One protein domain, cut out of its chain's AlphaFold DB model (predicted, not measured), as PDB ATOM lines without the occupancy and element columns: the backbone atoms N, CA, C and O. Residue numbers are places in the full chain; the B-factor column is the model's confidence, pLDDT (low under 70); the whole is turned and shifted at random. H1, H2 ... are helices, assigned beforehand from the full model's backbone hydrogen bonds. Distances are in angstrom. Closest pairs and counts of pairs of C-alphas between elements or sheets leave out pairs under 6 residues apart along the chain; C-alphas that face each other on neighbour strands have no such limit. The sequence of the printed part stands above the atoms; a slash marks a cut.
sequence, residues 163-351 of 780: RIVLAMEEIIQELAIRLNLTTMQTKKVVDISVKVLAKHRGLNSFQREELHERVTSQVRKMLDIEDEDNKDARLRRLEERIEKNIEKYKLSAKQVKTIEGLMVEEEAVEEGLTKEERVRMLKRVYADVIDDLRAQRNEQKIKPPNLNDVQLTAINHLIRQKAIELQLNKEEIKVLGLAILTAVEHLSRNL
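What this domain is: This is residues 163 to 351 of the 780 residues of the protein "uncharacterized protein LOC116301932" of Actinia tenebrosa (UniProt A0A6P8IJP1). Two helical lobes follow each other along the longest axis: H1, H2, H8 and H9 form a bundle with H3 packed on H1 and H2, while H5, H6 and H7 form a smaller lobe, their centres in a triangle. Contact between the lobes is slight; short H4 leads from H3 into the smaller lobe, and residues 300 to 308 lead from H7 back to the bundle. The printed part has 189 residues with nine named helices, H1 to H9 in chain order, and no named strand; the class is all helix. The whole is compact by its radius of gyration of the C-alphas, 18.0 A, and elongated in outline, spanning 54 by 35 by 29 A.

How they stand to each other: H1, residues 163 to 179, and H2, residues 183 to 201, form a helical hairpin at a shallow tilt of 27 degrees, closest at the C-alphas of Ala 176 and Thr 186, 6.0 A apart; H2 touches H1 with residues 186 to 193 alone. H3, residues 205 to 221, forms a hairpin with H2 at 38 degrees, only just steep, closest at C-alphas 198 and 208, 5.9 A apart. H4, residues 228 to 231, touches no helix but is near H3. H5, residues 233 to 249, touches H6, residues 253 to 270, at a steep tilt of 39 degrees in a hairpin, closest at C-alphas 242 and 260, 6.1 A apart. H7, residues 275 to 299, forms a hairpin with H6, a shallow tilt of 34 degrees, only just short of steep; the closest C-alphas, 268 and 278, are 5.9 A apart, and H7 touches H6 with residues 278 to 286 alone. H7 only just touches H2, with 3 pairs of C-alphas within 8 A, the closest being Met 184 and Gln 296 at 7.4 A. H8, residues 309 to 325, touches H1, with C-alphas 167 and 322 closest at 6.0 A. H9, residues 330 to 349, touches H2 with 23 pairs, C-alphas 193 and 339 closest at 4.4 A. H6 and H8 are apart. Every O i to N i+4 pair is within hydrogen-bond range in H1, H2, H3, H5, H7, H8 and H9; in H6 13 of 14 are, and H4 is too short for such a pair.

Where its parts are: H1 begins at C-alpha 163 (-56.218, -10.350, 19.782). H7 is the longest helix, 35.3 A from first to last C-alpha; H9 measures 27.9 A, ending at C-alpha 349 (-31.207, -14.207, 34.093).

The domain as a whole: The farthest C-alphas, Thr 274 and Asp 309, are 54.9 A apart. The printed part has no cut, and no link is long. Mean pLDDT of the printed part is 83.3; residues 225 to 236 are among those under 70.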
ATOM      1  N   ARG A 163     -57.326 -10.833  20.636       91.94
ATOM      2  CA  ARG A 163     -56.218 -10.350  19.782       91.94
ATOM      3  C   ARG A 163     -54.878 -10.304  20.507       91.94
ATOM      4  O   ARG A 163     -53.865 -10.650  19.913       91.94
ATOM      5  N   ILE A 164     -54.848  -9.850  21.765       93.75
ATOM      6  CA  ILE A 164     -53.594  -9.806  22.536       93.75
ATOM      7  C   ILE A 164     -53.137 -11.210  22.956       93.75
ATOM      8  O   ILE A 164     -51.936 -11.442  23.067       93.75
ATOM      9  N   VAL A 165     -54.072 -12.150  23.133       94.00
ATOM     10  CA  VAL A 165     -53.764 -13.560  23.402       94.00
ATOM     11  C   VAL A 165     -53.222 -14.252  22.147       94.00
ATOM     12  O   VAL A 165     -52.126 -14.794  22.216       94.00
ATOM     13  N   LEU A 166     -53.879 -14.111  20.988       94.50
ATOM     14  CA  LEU A 166     -53.379 -14.588  19.687       94.50
ATOM     15  C   LEU A 166     -51.985 -14.024  19.366       94.50
ATOM     16  O   LEU A 166     -51.074 -14.765  19.005       94.50
ATOM     17  N   ALA A 167     -51.776 -12.721  19.584       95.25
ATOM     18  CA  ALA A 167     -50.468 -12.098  19.395       95.25
ATOM     19  C   ALA A 167     -49.394 -12.700  20.316       95.25
ATOM     20  O   ALA A 167     -48.244 -12.840  19.912       95.25
ATOM     21  N   MET A 168     -49.751 -13.058  21.551       96.25
ATOM     22  CA  MET A 168     -48.843 -13.718  22.488       96.25
ATOM     23  C   MET A 168     -48.556 -15.169  22.074       96.25
ATOM     24  O   MET A 168     -47.402 -15.581  22.126       96.25
ATOM     25  N   GLU A 169     -49.564 -15.917  21.620       95.31
ATOM     26  CA  GLU A 169     -49.434 -17.288  21.103       95.31
ATOM     27  C   GLU A 169     -48.471 -17.334  19.896       95.31
ATOM     28  O   GLU A 169     -47.485 -18.075  19.927       95.31
ATOM     29  N   GLU A 170     -48.683 -16.482  18.885       95.81
ATOM     30  CA  GLU A 170     -47.814 -16.376  17.699       95.81
ATOM     31  C   GLU A 170     -46.382 -15.935  18.050       95.81
ATOM     32  O   GLU A 170     -45.411 -16.523  17.570       95.81
ATOM     33  N   ILE A 171     -46.218 -14.919  18.913       96.19
ATOM     34  CA  ILE A 171     -44.881 -14.448  19.306       96.19
ATOM     35  C   ILE A 171     -44.128 -15.536  20.079       96.19
ATOM     36  O   ILE A 171     -42.935 -15.707  19.847       96.19
ATOM     37  N   ILE A 172     -44.771 -16.279  20.985       95.94
ATOM     38  CA  ILE A 172     -44.082 -17.315  21.773       95.94
ATOM     39  C   ILE A 172     -43.649 -18.488  20.886       95.94
ATOM     40  O   ILE A 172     -42.516 -18.949  21.026       95.94
ATOM     41  N   GLN A 173     -44.489 -18.927  19.943       94.69
ATOM     42  CA  GLN A 173     -44.114 -19.930  18.940       94.69
ATOM     43  C   GLN A 173     -42.909 -19.456  18.112       94.69
ATOM     44  O   GLN A 173     -41.900 -20.157  18.010       94.69
ATOM     45  N   GLU A 174     -42.968 -18.243  17.557       94.94
ATOM     46  CA  GLU A 174     -41.888 -17.733  16.714       94.94
ATOM     47  C   GLU A 174     -40.601 -17.440  17.514       94.94
ATOM     48  O   GLU A 174     -39.500 -17.609  16.990       94.94
ATOM     49  N   LEU A 175     -40.695 -17.098  18.804       93.50
ATOM     50  CA  LEU A 175     -39.544 -17.047  19.716       93.50
ATOM     51  C   LEU A 175     -38.938 -18.427  19.968       93.50
ATOM     52  O   LEU A 175     -37.713 -18.547  19.950       93.50
ATOM     53  N   ALA A 176     -39.764 -19.454  20.186       92.56
ATOM     54  CA  ALA A 176     -39.291 -20.817  20.400       92.56
ATOM     55  C   ALA A 176     -38.483 -21.320  19.195       92.56
ATOM     56  O   ALA A 176     -37.378 -21.830  19.374       92.56
ATOM     57  N   ILE A 177     -38.969 -21.059  17.978       91.25
ATOM     58  CA  ILE A 177     -38.264 -21.374  16.727       91.25
ATOM     59  C   ILE A 177     -36.996 -20.513  16.575       91.25
ATOM     60  O   ILE A 177     -35.897 -21.048  16.436       91.25
ATOM     61  N   ARG A 178     -37.105 -19.174  16.636       92.19
ATOM     62  CA  ARG A 178     -35.977 -18.248  16.375       92.19
ATOM     63  C   ARG A 178     -34.835 -18.342  17.393       92.19
ATOM     64  O   ARG A 178     -33.710 -17.969  17.063       92.19
ATOM     65  N   LEU A 179     -35.111 -18.774  18.624       89.62
ATOM     66  CA  LEU A 179     -34.115 -18.932  19.692       89.62
ATOM     67  C   LEU A 179     -33.742 -20.401  19.958       89.62
ATOM     68  O   LEU A 179     -32.887 -20.644  20.809       89.62
ATOM     69  N   ASN A 180     -34.354 -21.353  19.241       88.94
ATOM     70  CA  ASN A 180     -34.227 -22.798  19.454       88.94
ATOM     71  C   ASN A 180     -34.456 -23.193  20.930       88.94
ATOM     72  O   ASN A 180     -33.610 -23.833  21.560       88.94
ATOM     73  N   LEU A 181     -35.583 -22.738  21.493       87.62
ATOM     74  CA  LEU A 181     -35.950 -22.993  22.887       87.62
ATOM     75  C   LEU A 181     -36.366 -24.452  23.087       87.62
ATOM     76  O   LEU A 181     -37.144 -25.006  22.312       87.62
ATOM     77  N   THR A 182     -35.908 -25.054  24.182       86.12
ATOM     78  CA  THR A 182     -36.396 -26.366  24.627       86.12
ATOM     79  C   THR A 182     -37.833 -26.278  25.157       86.12
ATOM     80  O   THR A 182     -38.297 -25.207  25.555       86.12
ATOM     81  N   THR A 183     -38.537 -27.411  25.247       83.88
ATOM     82  CA  THR A 183     -39.931 -27.474  25.722       83.88
ATOM     83  C   THR A 183     -40.129 -26.794  27.084       83.88
ATOM     84  O   THR A 183     -41.051 -25.989  27.231       83.88
ATOM     85  N   MET A 184     -39.228 -27.002  28.057       81.38
ATOM     86  CA  MET A 184     -39.326 -26.321  29.358       81.38
ATOM     87  C   MET A 184     -38.979 -24.830  29.281       81.38
ATOM     88  O   MET A 184     -39.489 -24.056  30.086       81.38
ATOM     89  N   GLN A 185     -38.104 -24.396  28.366       87.88
ATOM     90  CA  GLN A 185     -37.829 -22.969  28.159       87.88
ATOM     91  C   GLN A 185     -39.056 -22.269  27.563       87.88
ATOM     92  O   GLN A 185     -39.471 -21.234  28.079       87.88
ATOM     93  N   THR A 186     -39.694 -22.874  26.560       90.81
ATOM     94  CA  THR A 186     -40.963 -22.405  25.984       90.81
ATOM     95  C   THR A 186     -42.075 -22.367  27.036       90.81
ATOM     96  O   THR A 186     -42.745 -21.345  27.175       90.81
ATOM     97  N   LYS A 187     -42.211 -23.415  27.864       89.12
ATOM     98  CA  LYS A 187     -43.150 -23.452  29.000       89.12
ATOM     99  C   LYS A 187     -42.917 -22.297  29.980       89.12
ATOM    100  O   LYS A 187     -43.831 -21.516  30.224       89.12
ATOM    101  N   LYS A 188     -41.668 -22.089  30.421       90.50
ATOM    102  CA  LYS A 188     -41.283 -20.952  31.283       90.50
ATOM    103  C   LYS A 188     -41.615 -19.596  30.640       90.50
ATOM    104  O   LYS A 188     -41.951 -18.656  31.360       90.50
ATOM    105  N   VAL A 189     -41.553 -19.469  29.309       94.12
ATOM    106  CA  VAL A 189     -41.984 -18.247  28.606       94.12
ATOM    107  C   VAL A 189     -43.501 -18.062  28.669       94.12
ATOM    108  O   VAL A 189     -43.946 -16.951  28.973       94.12
ATOM    109  N   VAL A 190     -44.288 -19.120  28.445       94.56
ATOM    110  CA  VAL A 190     -45.753 -19.095  28.598       94.56
ATOM    111  C   VAL A 190     -46.141 -18.729  30.032       94.56
ATOM    112  O   VAL A 190     -46.858 -17.747  30.225       94.56
ATOM    113  N   ASP A 191     -45.598 -19.424  31.035       92.56
ATOM    114  CA  ASP A 191     -45.890 -19.213  32.461       92.56
ATOM    115  C   ASP A 191     -45.765 -17.743  32.874       92.56
ATOM    116  O   ASP A 191     -46.622 -17.192  33.573       92.56
ATOM    117  N   ILE A 192     -44.680 -17.095  32.440       95.88
ATOM    118  CA  ILE A 192     -44.342 -15.722  32.816       95.88
ATOM    119  C   ILE A 192     -45.153 -14.725  31.994       95.88
ATOM    120  O   ILE A 192     -45.698 -13.782  32.572       95.88
ATOM    121  N   SER A 193     -45.289 -14.944  30.685       96.31
ATOM    122  CA  SER A 193     -46.059 -14.053  29.807       96.31
ATOM    123  C   SER A 193     -47.533 -14.029  30.222       96.31
ATOM    124  O   SER A 193     -48.090 -12.955  30.449       96.31
ATOM    125  N   VAL A 194     -48.129 -15.203  30.466       95.50
ATOM    126  CA  VAL A 194     -49.494 -15.348  30.998       95.50
ATOM    127  C   VAL A 194     -49.614 -14.726  32.392       95.50
ATOM    128  O   VAL A 194     -50.566 -13.994  32.651       95.50
ATOM    129  N   LYS A 195     -48.649 -14.935  33.299       95.31
ATOM    130  CA  LYS A 195     -48.659 -14.328  34.647       95.31
ATOM    131  C   LYS A 195     -48.592 -12.795  34.613       95.31
ATOM    132  O   LYS A 195     -49.255 -12.153  35.428       95.31
ATOM    133  N   VAL A 196     -47.827 -12.203  33.694       96.25
ATOM    134  CA  VAL A 196     -47.752 -10.743  33.514       96.25
ATOM    135  C   VAL A 196     -49.028 -10.204  32.859       96.25
ATOM    136  O   VAL A 196     -49.602  -9.241  33.373       96.25
ATOM    137  N   LEU A 197     -49.514 -10.846  31.792       94.00
ATOM    138  CA  LEU A 197     -50.746 -10.461  31.096       94.00
ATOM    139  C   LEU A 197     -51.965 -10.535  32.031       94.00
ATOM    140  O   LEU A 197     -52.696  -9.554  32.154       94.00
ATOM    141  N   ALA A 198     -52.129 -11.642  32.761       93.31
ATOM    142  CA  ALA A 198     -53.197 -11.828  33.741       93.31
ATOM    143  C   ALA A 198     -53.150 -10.775  34.858       93.31
ATOM    144  O   ALA A 198     -54.179 -10.182  35.181       93.31
ATOM    145  N   LYS A 199     -51.957 -10.470  35.398       94.56
ATOM    146  CA  LYS A 199     -51.790  -9.414  36.411       94.56
ATOM    147  C   LYS A 199     -52.178  -8.034  35.870       94.56
ATOM    148  O   LYS A 199     -52.804  -7.267  36.593       94.56
ATOM    149  N   HIS A 200     -51.825  -7.708  34.626       94.12
ATOM    150  CA  HIS A 200     -52.159  -6.409  34.030       94.12
ATOM    151  C   HIS A 200     -53.638  -6.308  33.605       94.12
ATOM    152  O   HIS A 200     -54.200  -5.212  33.582       94.12
ATOM    153  N   ARG A 201     -54.284  -7.431  33.275       89.88
ATOM    154  CA  ARG A 201     -55.720  -7.503  32.953       89.88
ATOM    155  C   ARG A 201     -56.620  -7.659  34.185       89.88
ATOM    156  O   ARG A 201     -57.830  -7.527  34.051       89.88
ATOM    157  N   GLY A 202     -56.056  -7.906  35.369       91.94
ATOM    158  CA  GLY A 202     -56.821  -8.111  36.604       91.94
ATOM    159  C   GLY A 202     -57.586  -9.439  36.646       91.94
ATOM    160  O   GLY A 202     -58.593  -9.532  37.342       91.94
ATOM    161  N   LEU A 203     -57.130 -10.449  35.894       90.75
ATOM    162  CA  LEU A 203     -57.790 -11.754  35.824       90.75
ATOM    163  C   LEU A 203     -57.751 -12.468  37.182       90.75
ATOM    164  O   LEU A 203     -56.736 -12.440  37.885       90.75
ATOM    165  N   ASN A 204     -58.845 -13.149  37.521       90.75
ATOM    166  CA  ASN A 204     -58.896 -14.012  38.700       90.75
ATOM    167  C   ASN A 204     -58.074 -15.306  38.489       90.75
ATOM    168  O   ASN A 204     -57.529 -15.551  37.410       90.75
ATOM    169  N   SER A 205     -57.951 -16.139  39.528       84.00
ATOM    170  CA  SER A 205     -57.150 -17.371  39.461       84.00
ATOM    171  C   SER A 205     -57.627 -18.343  38.381       84.00
ATOM    172  O   SER A 205     -56.794 -18.854  37.644       84.00
ATOM    173  N   PHE A 206     -58.943 -18.534  38.248       81.44
ATOM    174  CA  PHE A 206     -59.554 -19.430  37.264       81.44
ATOM    175  C   PHE A 206     -59.326 -18.930  35.830       81.44
ATOM    176  O   PHE A 206     -58.800 -19.662  35.005       81.44
ATOM    177  N   GLN A 207     -59.598 -17.650  35.562       87.25
ATOM    178  CA  GLN A 207     -59.350 -17.016  34.257       87.25
ATOM    179  C   GLN A 207     -57.867 -17.038  33.861       87.25
ATOM    180  O   GLN A 207     -57.532 -17.066  32.678       87.25
ATOM    181  N   ARG A 208     -56.955 -16.995  34.841       89.00
ATOM    182  CA  ARG A 208     -55.516 -17.144  34.597       89.00
ATOM    183  C   ARG A 208     -55.135 -18.591  34.258       89.00
ATOM    184  O   ARG A 208     -54.209 -18.771  33.474       89.00
ATOM    185  N   GLU A 209     -55.797 -19.579  34.855       83.50
ATOM    186  CA  GLU A 209     -55.589 -21.012  34.595       83.50
ATOM    187  C   GLU A 209     -56.173 -21.384  33.213       83.50
ATOM    188  O   GLU A 209     -55.464 -21.945  32.390       83.50
ATOM    189  N   GLU A 210     -57.372 -20.897  32.874       84.31
ATOM    190  CA  GLU A 210     -57.996 -20.974  31.537       84.31
ATOM    191  C   GLU A 210     -57.122 -20.339  30.433       84.31
ATOM    192  O   GLU A 210     -56.859 -20.951  29.396       84.31
ATOM    193  N   LEU A 211     -56.604 -19.126  30.668       89.19
ATOM    194  CA  LEU A 211     -55.667 -18.459  29.756       89.19
ATOM    195  C   LEU A 211     -54.348 -19.238  29.604       89.19
ATOM    196  O   LEU A 211     -53.741 -19.217  28.533       89.19
ATOM    197  N   HIS A 212     -53.885 -19.906  30.661       90.25
ATOM    198  CA  HIS A 212     -52.666 -20.713  30.625       90.25
ATOM    199  C   HIS A 212     -52.874 -22.028  29.863       90.25
ATOM    200  O   HIS A 212     -52.057 -22.333  28.995       90.25
ATOM    201  N   GLU A 213     -53.985 -22.740  30.091       86.25
ATOM    202  CA  GLU A 213     -54.365 -23.962  29.360       86.25
ATOM    203  C   GLU A 213     -54.503 -23.663  27.854       86.25
ATOM    204  O   GLU A 213     -53.902 -24.362  27.031       86.25
ATOM    205  N   ARG A 214     -55.183 -22.559  27.488       89.56
ATOM    206  CA  ARG A 214     -55.307 -22.083  26.097       89.56
ATOM    207  C   ARG A 214     -53.944 -21.838  25.444       89.56
ATOM    208  O   ARG A 214     -53.638 -22.452  24.422       89.56
ATOM    209  N   VAL A 215     -53.129 -20.952  26.024       89.94
ATOM    210  CA  VAL A 215     -51.853 -20.530  25.418       89.94
ATOM    211  C   VAL A 215     -50.867 -21.697  25.372       89.94
ATOM    212  O   VAL A 215     -50.178 -21.872  24.370       89.94
ATOM    213  N   THR A 216     -50.829 -22.540  26.408       87.25
ATOM    214  CA  THR A 216     -49.981 -23.742  26.436       87.25
ATOM    215  C   THR A 216     -50.390 -24.736  25.352       87.25
ATOM    216  O   THR A 216     -49.514 -25.236  24.647       87.25
ATOM    217  N   SER A 217     -51.692 -24.996  25.162       83.25
ATOM    218  CA  SER A 217     -52.163 -25.872  24.080       83.25
ATOM    219  C   SER A 217     -51.809 -25.305  22.713       83.25
ATOM    220  O   SER A 217     -51.205 -26.000  21.903       83.25
ATOM    221  N   GLN A 218     -52.141 -24.038  22.457       87.56
ATOM    222  CA  GLN A 218     -51.941 -23.437  21.142       87.56
ATOM    223  C   GLN A 218     -50.446 -23.336  20.794       87.56
ATOM    224  O   GLN A 218     -50.066 -23.638  19.667       87.56
ATOM    225  N   VAL A 219     -49.572 -23.015  21.755       87.19
ATOM    226  CA  VAL A 219     -48.113 -23.013  21.536       87.19
ATOM    227  C   VAL A 219     -47.554 -24.430  21.342       87.19
ATOM    228  O   VAL A 219     -46.753 -24.614  20.431       87.19
ATOM    229  N   ARG A 220     -47.978 -25.447  22.120       81.69
ATOM    230  CA  ARG A 220     -47.561 -26.853  21.891       81.69
ATOM    231  C   ARG A 220     -47.977 -27.329  20.491       81.69
ATOM    232  O   ARG A 220     -47.153 -27.870  19.758       81.69
ATOM    233  N   LYS A 221     -49.230 -27.060  20.111       82.38
ATOM    234  CA  LYS A 221     -49.822 -27.407  18.814       82.38
ATOM    235  C   LYS A 221     -49.089 -26.769  17.639       82.38
ATOM    236  O   LYS A 221     -48.805 -27.437  16.658       82.38
ATOM    237  N   MET A 222     -48.773 -25.477  17.734       80.88
ATOM    238  CA  MET A 222     -48.095 -24.727  16.667       80.88
ATOM    239  C   MET A 222     -46.578 -24.993  16.584       80.88
ATOM    240  O   MET A 222     -45.909 -24.432  15.717       80.88
ATOM    241  N   LEU A 223     -46.021 -25.812  17.477       80.19
ATOM    242  CA  LEU A 223     -44.629 -26.273  17.429       80.19
ATOM    243  C   LEU A 223     -44.508 -27.747  17.001       80.19
ATOM    244  O   LEU A 223     -43.410 -28.292  17.068       80.19
ATOM    245  N   ASP A 224     -45.616 -28.385  16.607       74.75
ATOM    246  CA  ASP A 224     -45.714 -29.824  16.323       74.75
ATOM    247  C   ASP A 224     -45.222 -30.709  17.499       74.75
ATOM    248  O   ASP A 224     -44.707 -31.808  17.308       74.75
ATOM    249  N   ILE A 225     -45.397 -30.223  18.742       64.50
ATOM    250  CA  ILE A 225     -45.083 -30.936  20.003       64.50
ATOM    251  C   ILE A 225     -46.328 -31.674  20.552       64.50
ATOM    252  O   ILE A 225     -46.232 -32.491  21.468       64.50
ATOM    253  N   GLU A 226     -47.521 -31.413  20.007       54.34
ATOM    254  CA  GLU A 226     -48.697 -32.251  20.270       54.34
ATOM    255  C   GLU A 226     -48.641 -33.532  19.418       54.34
ATOM    256  O   GLU A 226     -49.129 -33.555  18.289       54.34
ATOM    257  N   ASP A 227     -48.110 -34.617  19.993       54.47
ATOM    258  CA  ASP A 227     -48.457 -35.981  19.565       54.47
ATOM    259  C   ASP A 227     -49.988 -36.141  19.478       54.47
ATOM    260  O   ASP A 227     -50.731 -35.525  20.248       54.47
ATOM    261  N   GLU A 228     -50.475 -37.024  18.601       49.44
ATOM    262  CA  GLU A 228     -51.915 -37.315  18.454       49.44
ATOM    263  C   GLU A 228     -52.590 -37.678  19.793       49.44
ATOM    264  O   GLU A 228     -53.720 -37.261  20.055       49.44
ATOM    265  N   ASP A 229     -51.869 -38.377  20.674       48.88
ATOM    266  CA  ASP A 229     -52.322 -38.748  22.017       48.88
ATOM    267  C   ASP A 229     -52.415 -37.544  22.986       48.88
ATOM    268  O   ASP A 229     -53.153 -37.586  23.976       48.88
ATOM    269  N   ASN A 230     -51.709 -36.436  22.728       54.69
ATOM    270  CA  ASN A 230     -51.659 -35.250  23.598       54.69
ATOM    271  C   ASN A 230     -52.965 -34.421  23.573       54.69
ATOM    272  O   ASN A 230     -53.073 -33.389  24.236       54.69
ATOM    273  N   LYS A 231     -53.983 -34.888  22.838       54.81
ATOM    274  CA  LYS A 231     -55.339 -34.319  22.777       54.81
ATOM    275  C   LYS A 231     -56.192 -34.607  24.018       54.81
ATOM    276  O   LYS A 231     -57.176 -33.901  24.230       54.81
ATOM    277  N   ASP A 232     -55.847 -35.602  24.845       64.31
ATOM    278  CA  ASP A 232     -56.567 -35.828  26.109       64.31
ATOM    279  C   ASP A 232     -56.150 -34.794  27.174       64.31
ATOM    280  O   ASP A 232     -55.125 -34.921  27.852       64.31
ATOM    281  N   ALA A 233     -56.991 -33.772  27.348       64.12
ATOM    282  CA  ALA A 233     -56.828 -32.731  28.362       64.12
ATOM    283  C   ALA A 233     -56.808 -33.273  29.809       64.12
ATOM    284  O   ALA A 233     -56.346 -32.580  30.715       64.12
ATOM    285  N   ARG A 234     -57.280 -34.503  30.052       67.81
ATOM    286  CA  ARG A 234     -57.293 -35.137  31.382       67.81
ATOM    287  C   ARG A 234     -55.885 -35.564  31.789       67.81
ATOM    288  O   ARG A 234     -55.428 -35.194  32.867       67.81
ATOM    289  N   LEU A 235     -55.157 -36.222  30.879       67.19
ATOM    290  CA  LEU A 235     -53.724 -36.504  31.035       67.19
ATOM    291  C   LEU A 235     -52.934 -35.211  31.261       67.19
ATOM    292  O   LEU A 235     -52.202 -35.114  32.240       67.19
ATOM    293  N   ARG A 236     -53.189 -34.174  30.460       69.81
ATOM    294  CA  ARG A 236     -52.528 -32.863  30.585       69.81
ATOM    295  C   ARG A 236     -52.723 -32.198  31.958       69.81
ATOM    296  O   ARG A 236     -51.782 -31.645  32.523       69.81
ATOM    297  N   ARG A 237     -53.932 -32.271  32.526       73.00
ATOM    298  CA  ARG A 237     -54.228 -31.766  33.882       73.00
ATOM    299  C   ARG A 237     -53.576 -32.606  34.971       73.00
ATOM    300  O   ARG A 237     -53.227 -32.071  36.021       73.00
ATOM    301  N   LEU A 238     -53.431 -33.908  34.745       75.25
ATOM    302  CA  LEU A 238     -52.770 -34.829  35.660       75.25
ATOM    303  C   LEU A 238     -51.245 -34.621  35.659       75.25
ATOM    304  O   LEU A 238     -50.671 -34.470  36.736       75.25
ATOM    305  N   GLU A 239     -50.626 -34.500  34.477       73.88
ATOM    306  CA  GLU A 239     -49.236 -34.064  34.256       73.88
ATOM    307  C   GLU A 239     -48.939 -32.789  35.064       73.88
ATOM    308  O   GLU A 239     -48.088 -32.800  35.956       73.88
ATOM    309  N   GLU A 240     -49.705 -31.712  34.842       75.25
ATOM    310  CA  GLU A 240     -49.479 -30.433  35.525       75.25
ATOM    311  C   GLU A 240     -49.687 -30.542  37.047       75.25
ATOM    312  O   GLU A 240     -48.905 -29.992  37.827       75.25
ATOM    313  N   ARG A 241     -50.704 -31.286  37.510       78.81
ATOM    314  CA  ARG A 241     -50.946 -31.513  38.949       78.81
ATOM    315  C   ARG A 241     -49.775 -32.261  39.599       78.81
ATOM    316  O   ARG A 241     -49.429 -31.961  40.746       78.81
ATOM    317  N   ILE A 242     -49.156 -33.197  38.878       76.88
ATOM    318  CA  ILE A 242     -47.968 -33.942  39.310       76.88
ATOM    319  C   ILE A 242     -46.746 -33.016  39.337       76.88
ATOM    320  O   ILE A 242     -46.142 -32.870  40.397       76.88
ATOM    321  N   GLU A 243     -46.417 -32.312  38.252       74.25
ATOM    322  CA  GLU A 243     -45.288 -31.364  38.197       74.25
ATOM    323  C   GLU A 243     -45.341 -30.300  39.302       74.25
ATOM    324  O   GLU A 243     -44.346 -30.038  39.981       74.25
ATOM    325  N   LYS A 244     -46.530 -29.732  39.533       78.25
ATOM    326  CA  LYS A 244     -46.825 -28.741  40.582       78.25
ATOM    327  C   LYS A 244     -46.553 -29.307  41.981       78.25
ATOM    328  O   LYS A 244     -46.169 -28.553  42.875       78.25
ATOM    329  N   ASN A 245     -46.663 -30.625  42.177       75.69
ATOM    330  CA  ASN A 245     -46.206 -31.320  43.384       75.69
ATOM    331  C   ASN A 245     -44.685 -31.600  43.374       75.69
ATOM    332  O   ASN A 245     -44.049 -31.427  44.417       75.69
ATOM    333  N   ILE A 246     -44.083 -31.967  42.232       76.25
ATOM    334  CA  ILE A 246     -42.622 -32.157  42.096       76.25
ATOM    335  C   ILE A 246     -41.870 -30.877  42.488       76.25
ATOM    336  O   ILE A 246     -40.986 -30.935  43.345       76.25
ATOM    337  N   GLU A 247     -42.237 -29.726  41.916       73.56
ATOM    338  CA  GLU A 247     -41.583 -28.440  42.197       73.56
ATOM    339  C   GLU A 247     -41.812 -27.999  43.652       73.56
ATOM    340  O   GLU A 247     -40.860 -27.678  44.371       73.56
ATOM    341  N   LYS A 248     -43.068 -28.046  44.119       82.31
ATOM    342  CA  LYS A 248     -43.470 -27.607  45.465       82.31
ATOM    343  C   LYS A 248     -42.774 -28.378  46.587       82.31
ATOM    344  O   LYS A 248     -42.418 -27.777  47.600       82.31
ATOM    345  N   TYR A 249     -42.604 -29.692  46.431       81.56
ATOM    346  CA  TYR A 249     -42.023 -30.556  47.465       81.56
ATOM    347  C   TYR A 249     -40.566 -30.964  47.188       81.56
ATOM    348  O   TYR A 249     -39.960 -31.610  48.039       81.56
ATOM    349  N   LYS A 250     -39.988 -30.563  46.042       81.38
ATOM    350  CA  LYS A 250     -38.618 -30.901  45.602       81.38
ATOM    351  C   LYS A 250     -38.334 -32.408  45.658       81.38
ATOM    352  O   LYS A 250     -37.327 -32.850  46.208       81.38
ATOM    353  N   LEU A 251     -39.271 -33.186  45.118       76.31
ATOM    354  CA  LEU A 251     -39.287 -34.646  45.216       76.31
ATOM    355  C   LEU A 251     -38.062 -35.287  44.547       76.31
ATOM    356  O   LEU A 251     -37.681 -34.926  43.434       76.31
ATOM    357  N   SER A 252     -37.485 -36.306  45.189       75.88
ATOM    358  CA  SER A 252     -36.514 -37.185  44.526       75.88
ATOM    359  C   SER A 252     -37.199 -38.048  43.461       75.88
ATOM    360  O   SER A 252     -38.366 -38.405  43.601       75.88
ATOM    361  N   ALA A 253     -36.469 -38.474  42.427       70.56
ATOM    362  CA  ALA A 253     -37.038 -39.259  41.325       70.56
ATOM    363  C   ALA A 253     -37.695 -40.599  41.747       70.56
ATOM    364  O   ALA A 253     -38.501 -41.131  40.987       70.56
ATOM    365  N   LYS A 254     -37.397 -41.145  42.941       74.06
ATOM    366  CA  LYS A 254     -38.136 -42.296  43.508       74.06
ATOM    367  C   LYS A 254     -39.501 -41.856  44.060       74.06
ATOM    368  O   LYS A 254     -40.499 -42.496  43.761       74.06
ATOM    369  N   GLN A 255     -39.554 -40.734  44.784       78.62
ATOM    370  CA  GLN A 255     -40.796 -40.154  45.317       78.62
ATOM    371  C   GLN A 255     -41.716 -39.599  44.223       78.62
ATOM    372  O   GLN A 255     -42.930 -39.704  44.371       78.62
ATOM    373  N   VAL A 256     -41.156 -39.047  43.134       74.69
ATOM    374  CA  VAL A 256     -41.932 -38.627  41.952       74.69
ATOM    375  C   VAL A 256     -42.786 -39.793  41.464       74.69
ATOM    376  O   VAL A 256     -44.001 -39.684  41.499       74.69
ATOM    377  N   LYS A 257     -42.166 -40.936  41.143       73.62
ATOM    378  CA  LYS A 257     -42.857 -42.143  40.655       73.62
ATOM    379  C   LYS A 257     -43.942 -42.652  41.604       73.62
ATOM    380  O   LYS A 257     -44.980 -43.123  41.155       73.62
ATOM    381  N   THR A 258     -43.712 -42.575  42.917       78.25
ATOM    382  CA  THR A 258     -44.716 -42.974  43.916       78.25
ATOM    383  C   THR A 258     -45.927 -42.041  43.900       78.25
ATOM    384  O   THR A 258     -47.054 -42.518  43.899       78.25
ATOM    385  N   ILE A 259     -45.711 -40.723  43.865       78.31
ATOM    386  CA  ILE A 259     -46.795 -39.728  43.853       78.31
ATOM    387  C   ILE A 259     -47.523 -39.716  42.505       78.31
ATOM    388  O   ILE A 259     -48.745 -39.692  42.479       78.31
ATOM    389  N   GLU A 260     -46.788 -39.814  41.405       77.19
ATOM    390  CA  GLU A 260     -47.294 -39.973  40.042       77.19
ATOM    391  C   GLU A 260     -48.209 -41.204  39.927       77.19
ATOM    392  O   GLU A 260     -49.367 -41.072  39.535       77.19
ATOM    393  N   GLY A 261     -47.750 -42.377  40.381       76.38
ATOM    394  CA  GLY A 261     -48.555 -43.602  40.395       76.38
ATOM    395  C   GLY A 261     -49.812 -43.507  41.263       76.38
ATOM    396  O   GLY A 261     -50.876 -43.956  40.839       76.38
ATOM    397  N   LEU A 262     -49.718 -42.878  42.439       78.00
ATOM    398  CA  LEU A 262     -50.871 -42.643  43.317       78.00
ATOM    399  C   LEU A 262     -51.882 -41.664  42.705       78.00
ATOM    400  O   LEU A 262     -53.080 -41.897  42.814       78.00
ATOM    401  N   MET A 263     -51.424 -40.601  42.040       80.88
ATOM    402  CA  MET A 263     -52.300 -39.608  41.407       80.88
ATOM    403  C   MET A 263     -52.959 -40.148  40.130       80.88
ATOM    404  O   MET A 263     -54.124 -39.856  39.880       80.88
ATOM    405  N   VAL A 264     -52.258 -40.984  39.354       78.38
ATOM    406  CA  VAL A 264     -52.865 -41.738  38.243       78.38
ATOM    407  C   VAL A 264     -53.902 -42.738  38.758       78.38
ATOM    408  O   VAL A 264     -54.949 -42.899  38.137       78.38
ATOM    409  N   GLU A 265     -53.651 -43.408  39.885       75.44
ATOM    410  CA  GLU A 265     -54.634 -44.303  40.502       75.44
ATOM    411  C   GLU A 265     -55.853 -43.542  41.057       75.44
ATOM    412  O   GLU A 265     -56.974 -44.007  40.867       75.44
ATOM    413  N   GLU A 266     -55.655 -42.370  41.666       82.19
ATOM    414  CA  GLU A 266     -56.716 -41.473  42.147       82.19
ATOM    415  C   GLU A 266     -57.625 -41.018  40.991       82.19
ATOM    416  O   GLU A 266     -58.812 -41.356  40.981       82.19
ATOM    417  N   GLU A 267     -57.066 -40.382  39.953       79.00
ATOM    418  CA  GLU A 267     -57.818 -39.929  38.768       79.00
ATOM    419  C   GLU A 267     -58.524 -41.110  38.067       79.00
ATOM    420  O   GLU A 267     -59.690 -41.026  37.675       79.00
ATOM    421  N   ALA A 268     -57.851 -42.266  37.964       77.56
ATOM    422  CA  ALA A 268     -58.416 -43.469  37.357       77.56
ATOM    423  C   ALA A 268     -59.455 -44.201  38.226       77.56
ATOM    424  O   ALA A 268     -60.090 -45.141  37.736       77.56
ATOM    425  N   VAL A 269     -59.628 -43.822  39.496       76.75
ATOM    426  CA  VAL A 269     -60.749 -44.247  40.350       76.75
ATOM    427  C   VAL A 269     -61.907 -43.254  40.252       76.75
ATOM    428  O   VAL A 269     -63.042 -43.704  40.099       76.75
ATOM    429  N   GLU A 270     -61.650 -41.942  40.290       80.12
ATOM    430  CA  GLU A 270     -62.702 -40.914  40.184       80.12
ATOM    431  C   GLU A 270     -63.488 -41.016  38.865       80.12
ATOM    432  O   GLU A 270     -64.720 -40.925  38.853       80.12
ATOM    433  N   GLU A 271     -62.774 -41.283  37.770       75.31
ATOM    434  CA  GLU A 271     -63.312 -41.367  36.407       75.31
ATOM    435  C   GLU A 271     -63.727 -42.792  35.986       75.31
ATOM    436  O   GLU A 271     -64.217 -42.995  34.875       75.31
ATOM    437  N   GLY A 272     -63.548 -43.800  36.850       81.44
ATOM    438  CA  GLY A 272     -64.031 -45.169  36.612       81.44
ATOM    439  C   GLY A 272     -63.364 -45.937  35.458       81.44
ATOM    440  O   GLY A 272     -63.980 -46.848  34.903       81.44
ATOM    441  N   LEU A 273     -62.127 -45.583  35.093       78.00
ATOM    442  CA  LEU A 273     -61.368 -46.187  33.988       78.00
ATOM    443  C   LEU A 273     -61.085 -47.686  34.195       78.00
ATOM    444  O   LEU A 273     -60.860 -48.152  35.318       78.00
ATOM    445  N   THR A 274     -61.017 -48.440  33.093       82.12
ATOM    446  CA  THR A 274     -60.602 -49.855  33.113       82.12
ATOM    447  C   THR A 274     -59.141 -50.012  33.551       82.12
ATOM    448  O   THR A 274     -58.350 -49.063  33.541       82.12
ATOM    449  N   LYS A 275     -58.733 -51.235  33.916       79.88
ATOM    450  CA  LYS A 275     -57.343 -51.515  34.321       79.88
ATOM    451  C   LYS A 275     -56.371 -51.281  33.163       79.88
ATOM    452  O   LYS A 275     -55.270 -50.779  33.360       79.88
ATOM    453  N   GLU A 276     -56.806 -51.598  31.952       75.56
ATOM    454  CA  GLU A 276     -56.076 -51.486  30.692       75.56
ATOM    455  C   GLU A 276     -55.881 -50.018  30.276       75.56
ATOM    456  O   GLU A 276     -54.871 -49.661  29.666       75.56
ATOM    457  N   GLU A 277     -56.829 -49.146  30.622       75.00
ATOM    458  CA  GLU A 277     -56.709 -47.694  30.454       75.00
ATOM    459  C   GLU A 277     -55.863 -47.065  31.564       75.00
ATOM    460  O   GLU A 277     -54.958 -46.295  31.252       75.00
ATOM    461  N   ARG A 278     -56.057 -47.458  32.833       76.06
ATOM    462  CA  ARG A 278     -55.210 -47.031  33.966       76.06
ATOM    463  C   ARG A 278     -53.736 -47.356  33.722       76.06
ATOM    464  O   ARG A 278     -52.877 -46.508  33.931       76.06
ATOM    465  N   VAL A 279     -53.430 -48.556  33.224       74.88
ATOM    466  CA  VAL A 279     -52.054 -48.968  32.892       74.88
ATOM    467  C   VAL A 279     -51.504 -48.220  31.670       74.88
ATOM    468  O   VAL A 279     -50.302 -47.959  31.632       74.88
ATOM    469  N   ARG A 280     -52.336 -47.838  30.689       76.19
ATOM    470  CA  ARG A 280     -51.904 -46.956  29.585       76.19
ATOM    471  C   ARG A 280     -51.602 -45.543  30.078       76.19
ATOM    472  O   ARG A 280     -50.519 -45.041  29.794       76.19
ATOM    473  N   MET A 281     -52.504 -44.952  30.862       75.81
ATOM    474  CA  MET A 281     -52.325 -43.636  31.479       75.81
ATOM    475  C   MET A 281     -51.051 -43.599  32.330       75.81
ATOM    476  O   MET A 281     -50.206 -42.741  32.108       75.81
ATOM    477  N   LEU A 282     -50.855 -44.584  33.215       76.25
ATOM    478  CA  LEU A 282     -49.666 -44.674  34.066       76.25
ATOM    479  C   LEU A 282     -48.378 -44.784  33.249       76.25
ATOM    480  O   LEU A 282     -47.444 -44.029  33.481       76.25
ATOM    481  N   LYS A 283     -48.324 -45.689  32.261       78.88
ATOM    482  CA  LYS A 283     -47.142 -45.841  31.396       78.88
ATOM    483  C   LYS A 283     -46.792 -44.563  30.639       78.88
ATOM    484  O   LYS A 283     -45.611 -44.339  30.388       78.88
ATOM    485  N   ARG A 284     -47.799 -43.771  30.261       76.12
ATOM    486  CA  ARG A 284     -47.611 -42.524  29.528       76.12
ATOM    487  C   ARG A 284     -47.163 -41.382  30.439       76.12
ATOM    488  O   ARG A 284     -46.092 -40.850  30.191       76.12
ATOM    489  N   VAL A 285     -47.893 -41.080  31.517       74.38
ATOM    490  CA  VAL A 285     -47.484 -40.038  32.484       74.38
ATOM    491  C   VAL A 285     -46.062 -40.309  32.994       74.38
ATOM    492  O   VAL A 285     -45.252 -39.393  33.067       74.38
ATOM    493  N   TYR A 286     -45.718 -41.577  33.236       74.31
ATOM    494  CA  TYR A 286     -44.367 -42.012  33.597       74.31
ATOM    495  C   TYR A 286     -43.309 -41.746  32.516       74.31
ATOM    496  O   TYR A 286     -42.168 -41.422  32.846       74.31
ATOM    497  N   ALA A 287     -43.647 -41.918  31.235       74.12
ATOM    498  CA  ALA A 287     -42.752 -41.608  30.123       74.12
ATOM    499  C   ALA A 287     -42.560 -40.092  30.002       74.12
ATOM    500  O   ALA A 287     -41.422 -39.628  30.066       74.12
ATOM    501  N   ASP A 288     -43.661 -39.341  29.954       71.19
ATOM    502  CA  ASP A 288     -43.689 -37.884  29.816       71.19
ATOM    503  C   ASP A 288     -42.918 -37.211  30.974       71.19
ATOM    504  O   ASP A 288     -41.988 -36.437  30.743       71.19
ATOM    505  N   VAL A 289     -43.178 -37.604  32.230       69.75
ATOM    506  CA  VAL A 289     -42.457 -37.105  33.419       69.75
ATOM    507  C   VAL A 289     -40.981 -37.531  33.433       69.75
ATOM    508  O   VAL A 289     -40.125 -36.763  33.881       69.75
ATOM    509  N   ILE A 290     -40.626 -38.727  32.945       74.50
ATOM    510  CA  ILE A 290     -39.213 -39.133  32.838       74.50
ATOM    511  C   ILE A 290     -38.484 -38.356  31.747       74.50
ATOM    512  O   ILE A 290     -37.324 -37.991  31.962       74.50
ATOM    513  N   ASP A 291     -39.116 -38.104  30.605       75.06
ATOM    514  CA  ASP A 291     -38.497 -37.363  29.514       75.06
ATOM    515  C   ASP A 291     -38.437 -35.857  29.801       75.06
ATOM    516  O   ASP A 291     -37.402 -35.259  29.509       75.06
ATOM    517  N   ASP A 292     -39.379 -35.279  30.554       69.38
ATOM    518  CA  ASP A 292     -39.224 -33.943  31.152       69.38
ATOM    519  C   ASP A 292     -38.097 -33.905  32.203       69.38
ATOM    520  O   ASP A 292     -37.272 -32.988  32.198       69.38
ATOM    521  N   LEU A 293     -37.958 -34.911  33.078       71.94
ATOM    522  CA  LEU A 293     -36.833 -34.981  34.030       71.94
ATOM    523  C   LEU A 293     -35.475 -35.177  33.325       71.94
ATOM    524  O   LEU A 293     -34.453 -34.639  33.773       71.94
ATOM    525  N   ARG A 294     -35.433 -35.914  32.208       78.00
ATOM    526  CA  ARG A 294     -34.249 -36.037  31.336       78.00
ATOM    527  C   ARG A 294     -33.969 -34.728  30.603       78.00
ATOM    528  O   ARG A 294     -32.807 -34.321  30.557       78.00
ATOM    529  N   ALA A 295     -34.996 -34.056  30.084       73.62
ATOM    530  CA  ALA A 295     -34.898 -32.753  29.441       73.62
ATOM    531  C   ALA A 295     -34.340 -31.725  30.425       73.62
ATOM    532  O   ALA A 295     -33.302 -31.143  30.141       73.62
ATOM    533  N   GLN A 296     -34.895 -31.607  31.635       72.00
ATOM    534  CA  GLN A 296     -34.368 -30.754  32.709       72.00
ATOM    535  C   GLN A 296     -32.902 -31.076  33.055       72.00
ATOM    536  O   GLN A 296     -32.078 -30.169  33.193       72.00
ATOM    537  N   ARG A 297     -32.528 -32.361  33.154       77.00
ATOM    538  CA  ARG A 297     -31.139 -32.781  33.439       77.00
ATOM    539  C   ARG A 297     -30.172 -32.522  32.276       77.00
ATOM    540  O   ARG A 297     -28.965 -32.398  32.495       77.00
ATOM    541  N   ASN A 298     -30.671 -32.442  31.046       75.94
ATOM    542  CA  ASN A 298     -29.897 -32.038  29.875       75.94
ATOM    543  C   ASN A 298     -29.870 -30.508  29.713       75.94
ATOM    544  O   ASN A 298     -28.817 -29.967  29.396       75.94
ATOM    545  N   GLU A 299     -30.944 -29.793  30.051       68.75
ATOM    546  CA  GLU A 299     -31.014 -28.327  30.132       68.75
ATOM    547  C   GLU A 299     -30.030 -27.749  31.145       68.75
ATOM    548  O   GLU A 299     -29.413 -26.729  30.874       68.75
ATOM    549  N   GLN A 300     -29.780 -28.435  32.265       69.50
ATOM    550  CA  GLN A 300     -28.701 -28.065  33.196       69.50
ATOM    551  C   GLN A 300     -27.297 -28.076  32.547       69.50
ATOM    552  O   GLN A 300     -26.360 -27.523  33.118       69.50
ATOM    553  N   LYS A 301     -27.141 -28.685  31.361       72.31
ATOM    554  CA  LYS A 301     -25.926 -28.651  30.525       72.31
ATOM    555  C   LYS A 301     -26.062 -27.685  29.338       72.31
ATOM    556  O   LYS A 301     -25.053 -27.157  28.871       72.31
ATOM    557  N   ILE A 302     -27.278 -27.468  28.829       70.00
ATOM    558  CA  ILE A 302     -27.557 -26.535  27.729       70.00
ATOM    559  C   ILE A 302     -27.506 -25.112  28.289       70.00
ATOM    560  O   ILE A 302     -28.418 -24.643  28.967       70.00
ATOM    561  N   LYS A 303     -26.417 -24.405  27.980       73.38
ATOM    562  CA  LYS A 303     -26.277 -22.983  28.305       73.38
ATOM    563  C   LYS A 303     -27.474 -22.205  27.717       73.38
ATOM    564  O   LYS A 303     -27.825 -22.463  26.567       73.38
ATOM    565  N   PRO A 304     -28.090 -21.263  28.460       70.06
ATOM    566  CA  PRO A 304     -29.221 -20.482  27.961       70.06
ATOM    567  C   PRO A 304     -28.865 -19.748  26.662       70.06
ATOM    568  O   PRO A 304     -27.692 -19.397  26.470       70.06
ATOM    569  N   PRO A 305     -29.857 -19.446  25.801       75.06
ATOM    570  CA  PRO A 305     -29.646 -18.562  24.664       75.06
ATOM    571  C   PRO A 305     -29.116 -17.217  25.177       75.06
ATOM    572  O   PRO A 305     -29.802 -16.485  25.887       75.06
ATOM    573  N   ASN A 306     -27.858 -16.913  24.854       81.69
ATOM    574  CA  ASN A 306     -27.190 -15.695  25.303       81.69
ATOM    575  C   ASN A 306     -27.663 -14.511  24.457       81.69
ATOM    576  O   ASN A 306     -27.013 -14.161  23.470       81.69
ATOM    577  N   LEU A 307     -28.813 -13.946  24.826       85.69
ATOM    578  CA  LEU A 307     -29.477 -12.892  24.068       85.69
ATOM    579  C   LEU A 307     -28.607 -11.639  23.993       85.69
ATOM    580  O   LEU A 307     -28.388 -10.957  24.993       85.69
ATOM    581  N   ASN A 308     -28.129 -11.332  22.789       87.81
ATOM    582  CA  ASN A 308     -27.457 -10.068  22.514       87.81
ATOM    583  C   ASN A 308     -28.473  -8.962  22.172       87.81
ATOM    584  O   ASN A 308     -29.649  -9.224  21.900       87.81
ATOM    585  N   ASP A 309     -28.008  -7.713  22.129       87.31
ATOM    586  CA  ASP A 309     -28.867  -6.560  21.830       87.31
ATOM    587  C   ASP A 309     -29.534  -6.656  20.445       87.31
ATOM    588  O   ASP A 309     -30.633  -6.138  20.249       87.31
ATOM    589  N   VAL A 310     -28.918  -7.362  19.486       87.44
ATOM    590  CA  VAL A 310     -29.473  -7.586  18.138       87.44
ATOM    591  C   VAL A 310     -30.673  -8.533  18.199       87.44
ATOM    592  O   VAL A 310     -31.703  -8.252  17.588       87.44
ATOM    593  N   GLN A 311     -30.592  -9.609  18.985       90.75
ATOM    594  CA  GLN A 311     -31.715 -10.506  19.256       90.75
ATOM    595  C   GLN A 311     -32.809  -9.772  20.033       90.75
ATOM    596  O   GLN A 311     -33.960  -9.802  19.611       90.75
ATOM    597  N   LEU A 312     -32.477  -9.023  21.090       91.94
ATOM    598  CA  LEU A 312     -33.466  -8.224  21.825       91.94
ATOM    599  C   LEU A 312     -34.142  -7.164  20.931       91.94
ATOM    600  O   LEU A 312     -35.345  -6.919  21.059       91.94
ATOM    601  N   THR A 313     -33.415  -6.594  19.968       92.56
ATOM    602  CA  THR A 313     -33.970  -5.703  18.937       92.56
ATOM    603  C   THR A 313     -34.884  -6.458  17.965       92.56
ATOM    604  O   THR A 313     -35.977  -5.977  17.671       92.56
ATOM    605  N   ALA A 314     -34.505  -7.656  17.509       93.62
ATOM    606  CA  ALA A 314     -35.332  -8.491  16.636       93.62
ATOM    607  C   ALA A 314     -36.624  -8.976  17.325       93.62
ATOM    608  O   ALA A 314     -37.675  -9.024  16.687       93.62
ATOM    609  N   ILE A 315     -36.573  -9.260  18.629       94.38
ATOM    610  CA  ILE A 315     -37.736  -9.589  19.468       94.38
ATOM    611  C   ILE A 315     -38.658  -8.368  19.596       94.38
ATOM    612  O   ILE A 315     -39.862  -8.473  19.376       94.38
ATOM    613  N   ASN A 316     -38.103  -7.180  19.857       95.00
ATOM    614  CA  ASN A 316     -38.871  -5.928  19.857       95.00
ATOM    615  C   ASN A 316     -39.500  -5.612  18.488       95.00
ATOM    616  O   ASN A 316     -40.599  -5.058  18.436       95.00
ATOM    617  N   HIS A 317     -38.829  -5.955  17.385       96.69
ATOM    618  CA  HIS A 317     -39.387  -5.815  16.042       96.69
ATOM    619  C   HIS A 317     -40.543  -6.798  15.810       96.69
ATOM    620  O   HIS A 317     -41.611  -6.362  15.393       96.69
ATOM    621  N   LEU A 318     -40.376  -8.074  16.176       96.81
ATOM    622  CA  LEU A 318     -41.416  -9.107  16.103       96.81
ATOM    623  C   LEU A 318     -42.680  -8.717  16.892       96.81
ATOM    624  O   LEU A 318     -43.779  -8.753  16.344       96.81
ATOM    625  N   ILE A 319     -42.527  -8.249  18.137       96.12
ATOM    626  CA  ILE A 319     -43.652  -7.776  18.966       96.12
ATOM    627  C   ILE A 319     -44.411  -6.636  18.267       96.12
ATOM    628  O   ILE A 319     -45.641  -6.621  18.259       96.12
ATOM    629  N   ARG A 320     -43.695  -5.683  17.653       95.88
ATOM    630  CA  ARG A 320     -44.309  -4.566  16.912       95.88
ATOM    631  C   ARG A 320     -44.966  -5.018  15.609       95.88
ATOM    632  O   ARG A 320     -46.021  -4.495  15.273       95.88
ATOM    633  N   GLN A 321     -44.367  -5.970  14.900       97.25
ATOM    634  CA  GLN A 321     -44.915  -6.542  13.675       97.25
ATOM    635  C   GLN A 321     -46.252  -7.241  13.966       97.25
ATOM    636  O   GLN A 321     -47.277  -6.835  13.423       97.25
ATOM    637  N   LYS A 322     -46.270  -8.202  14.900       95.88
ATOM    638  CA  LYS A 322     -47.488  -8.932  15.293       95.88
ATOM    639  C   LYS A 322     -48.568  -8.029  15.884       95.88
ATOM    640  O   LYS A 322     -49.749  -8.197  15.591       95.88
ATOM    641  N   ALA A 323     -48.174  -6.995  16.625       93.62
ATOM    642  CA  ALA A 323     -49.096  -5.957  17.064       93.62
ATOM    643  C   ALA A 323     -49.767  -5.177  15.919       93.62
ATOM    644  O   ALA A 323     -50.934  -4.812  16.045       93.62
ATOM    645  N   ILE A 324     -49.046  -4.894  14.829       94.38
ATOM    646  CA  ILE A 324     -49.595  -4.195  13.658       94.38
ATOM    647  C   ILE A 324     -50.498  -5.139  12.853       94.38
ATOM    648  O   ILE A 324     -51.606  -4.742  12.500       94.38
ATOM    649  N   GLU A 325     -50.067  -6.386  12.631       95.31
ATOM    650  CA  GLU A 325     -50.850  -7.430  11.947       95.31
ATOM    651  C   GLU A 325     -52.218  -7.651  12.624       95.31
ATOM    652  O   GLU A 325     -53.250  -7.641  11.953       95.31
ATOM    653  N   LEU A 326     -52.252  -7.735  13.961       94.31
ATOM    654  CA  LEU A 326     -53.477  -7.953  14.750       94.31
ATOM    655  C   LEU A 326     -54.179  -6.652  15.208       94.31
ATOM    656  O   LEU A 326     -55.194  -6.695  15.913       94.31
ATOM    657  N   GLN A 327     -53.690  -5.487  14.762       94.88
ATOM    658  CA  GLN A 327     -54.247  -4.151  15.033       94.88
ATOM    659  C   GLN A 327     -54.401  -3.828  16.536       94.88
ATOM    660  O   GLN A 327     -55.421  -3.283  16.969       94.88
ATOM    661  N   LEU A 328     -53.400  -4.176  17.348       94.50
ATOM    662  CA  LEU A 328     -53.393  -3.904  18.787       94.50
ATOM    663  C   LEU A 328     -53.284  -2.405  19.087       94.50
ATOM    664  O   LEU A 328     -52.547  -1.666  18.430       94.50
ATOM    665  N   ASN A 329     -53.981  -1.946  20.129       94.94
ATOM    666  CA  ASN A 329     -53.888  -0.551  20.553       94.94
ATOM    667  C   ASN A 329     -52.579  -0.259  21.320       94.94
ATOM    668  O   ASN A 329     -51.913  -1.163  21.823       94.94
ATOM    669  N   LYS A 330     -52.207   1.022  21.456       95.50
ATOM    670  CA  LYS A 330     -50.931   1.448  22.065       95.50
ATOM    671  C   LYS A 330     -50.680   0.889  23.476       95.50
ATOM    672  O   LYS A 330     -49.523   0.689  23.834       95.50
ATOM    673  N   GLU A 331     -51.722   0.642  24.266       94.12
ATOM    674  CA  GLU A 331     -51.592   0.042  25.596       94.12
ATOM    675  C   GLU A 331     -51.491  -1.487  25.516       94.12
ATOM    676  O   GLU A 331     -50.620  -2.060  26.161       94.12
ATOM    677  N   GLU A 332     -52.262  -2.150  24.647       93.94
ATOM    678  CA  GLU A 332     -52.096  -3.586  24.352       93.94
ATOM    679  C   GLU A 332     -50.667  -3.919  23.901       93.94
ATOM    680  O   GLU A 332     -50.088  -4.894  24.375       93.94
ATOM    681  N   ILE A 333     -50.053  -3.057  23.085       95.75
ATOM    682  CA  ILE A 333     -48.649  -3.177  22.663       95.75
ATOM    683  C   ILE A 333     -47.683  -3.089  23.851       95.75
ATOM    684  O   ILE A 333     -46.717  -3.852  23.908       95.75
ATOM    685  N   LYS A 334     -47.928  -2.195  24.821       96.25
ATOM    686  CA  LYS A 334     -47.104  -2.120  26.041       96.25
ATOM    687  C   LYS A 334     -47.277  -3.356  26.917       96.25
ATOM    688  O   LYS A 334     -46.281  -3.854  27.426       96.25
ATOM    689  N   VAL A 335     -48.506  -3.848  27.091       95.56
ATOM    690  CA  VAL A 335     -48.788  -5.031  27.925       95.56
ATOM    691  C   VAL A 335     -48.160  -6.284  27.319       95.56
ATOM    692  O   VAL A 335     -47.470  -7.015  28.024       95.56
ATOM    693  N   LEU A 336     -48.337  -6.496  26.012       96.19
ATOM    694  CA  LEU A 336     -47.734  -7.606  25.275       96.19
ATOM    695  C   LEU A 336     -46.203  -7.524  25.295       96.19
ATOM    696  O   LEU A 336     -45.533  -8.502  25.618       96.19
ATOM    697  N   GLY A 337     -45.646  -6.338  25.025       96.75
ATOM    698  CA  GLY A 337     -44.208  -6.096  25.107       96.75
ATOM    699  C   GLY A 337     -43.647  -6.361  26.502       96.75
ATOM    700  O   GLY A 337     -42.634  -7.040  26.627       96.75
ATOM    701  N   LEU A 338     -44.325  -5.901  27.557       96.88
ATOM    702  CA  LEU A 338     -43.931  -6.160  28.941       96.88
ATOM    703  C   LEU A 338     -43.987  -7.655  29.276       96.88
ATOM    704  O   LEU A 338     -43.057  -8.159  29.896       96.88
ATOM    705  N   ALA A 339     -45.038  -8.368  28.865       96.50
ATOM    706  CA  ALA A 339     -45.185  -9.799  29.118       96.50
ATOM    707  C   ALA A 339     -44.061 -10.615  28.463       96.50
ATOM    708  O   ALA A 339     -43.327 -11.320  29.160       96.50
ATOM    709  N   ILE A 340     -43.865 -10.436  27.153       97.00
ATOM    710  CA  ILE A 340     -42.844 -11.149  26.381       97.00
ATOM    711  C   ILE A 340     -41.432 -10.778  26.851       97.00
ATOM    712  O   ILE A 340     -40.634 -11.667  27.143       97.00
ATOM    713  N   LEU A 341     -41.100  -9.487  26.976       95.81
ATOM    714  CA  LEU A 341     -39.744  -9.070  27.359       95.81
ATOM    715  C   LEU A 341     -39.391  -9.491  28.793       95.81
ATOM    716  O   LEU A 341     -38.244  -9.853  29.040       95.81
ATOM    717  N   THR A 342     -40.359  -9.525  29.719       96.19
ATOM    718  CA  THR A 342     -40.140 -10.046  31.084       96.19
ATOM    719  C   THR A 342     -39.815 -11.542  31.067       96.19
ATOM    720  O   THR A 342     -38.909 -11.985  31.772       96.19
ATOM    721  N   ALA A 343     -40.518 -12.329  30.248       94.88
ATOM    722  CA  ALA A 343     -40.267 -13.760  30.091       94.88
ATOM    723  C   ALA A 343     -38.893 -14.049  29.454       94.88
ATOM    724  O   ALA A 343     -38.116 -14.860  29.962       94.88
ATOM    725  N   VAL A 344     -38.569 -13.319  28.386       93.50
ATOM    726  CA  VAL A 344     -37.297 -13.369  27.646       93.50
ATOM    727  C   VAL A 344     -36.106 -12.943  28.525       93.50
ATOM    728  O   VAL A 344     -35.050 -13.584  28.518       93.50
ATOM    729  N   GLU A 345     -36.275 -11.914  29.358       92.12
ATOM    730  CA  GLU A 345     -35.272 -11.510  30.348       92.12
ATOM    731  C   GLU A 345     -35.094 -12.567  31.453       92.12
ATOM    732  O   GLU A 345     -33.968 -12.860  31.858       92.12
ATOM    733  N   HIS A 346     -36.178 -13.182  31.929       91.50
ATOM    734  CA  HIS A 346     -36.121 -14.199  32.980       91.50
ATOM    735  C   HIS A 346     -35.442 -15.498  32.508       91.50
ATOM    736  O   HIS A 346     -34.652 -16.065  33.267       91.50
ATOM    737  N   LEU A 347     -35.651 -15.922  31.250       89.19
ATOM    738  CA  LEU A 347     -34.845 -16.979  30.612       89.19
ATOM    739  C   LEU A 347     -33.343 -16.658  30.668       89.19
ATOM    740  O   LEU A 347     -32.529 -17.521  30.993       89.19
ATOM    741  N   SER A 348     -32.987 -15.404  30.375       86.81
ATOM    742  CA  SER A 348     -31.596 -14.940  30.313       86.81
ATOM    743  C   SER A 348     -30.945 -14.834  31.699       86.81
ATOM    744  O   SER A 348     -29.756 -15.111  31.856       86.81
ATOM    745  N   ARG A 349     -31.710 -14.435  32.726       82.38
ATOM    746  CA  ARG A 349     -31.207 -14.207  34.093       82.38
ATOM    747  C   ARG A 349     -31.084 -15.486  34.924       82.38
ATOM    748  O   ARG A 349     -30.084 -15.648  35.624       82.38
ATOM    749  N   ASN A 350     -32.064 -16.388  34.857       64.38
ATOM    750  CA  ASN A 350     -32.170 -17.518  35.796       64.38
ATOM    751  C   ASN A 350     -31.265 -18.716  35.459       64.38
ATOM    752  O   ASN A 350     -31.306 -19.729  36.151       64.38
ATOM    753  N   LEU A 351     -30.432 -18.590  34.425       53.91
ATOM    754  CA  LEU A 351     -29.433 -19.580  34.027       53.91
ATOM    755  C   LEU A 351     -28.015 -18.980  33.970       53.91
ATOM    756  O   LEU A 351     -27.158 -19.431  33.205       53.91
TER     757      LEU A 351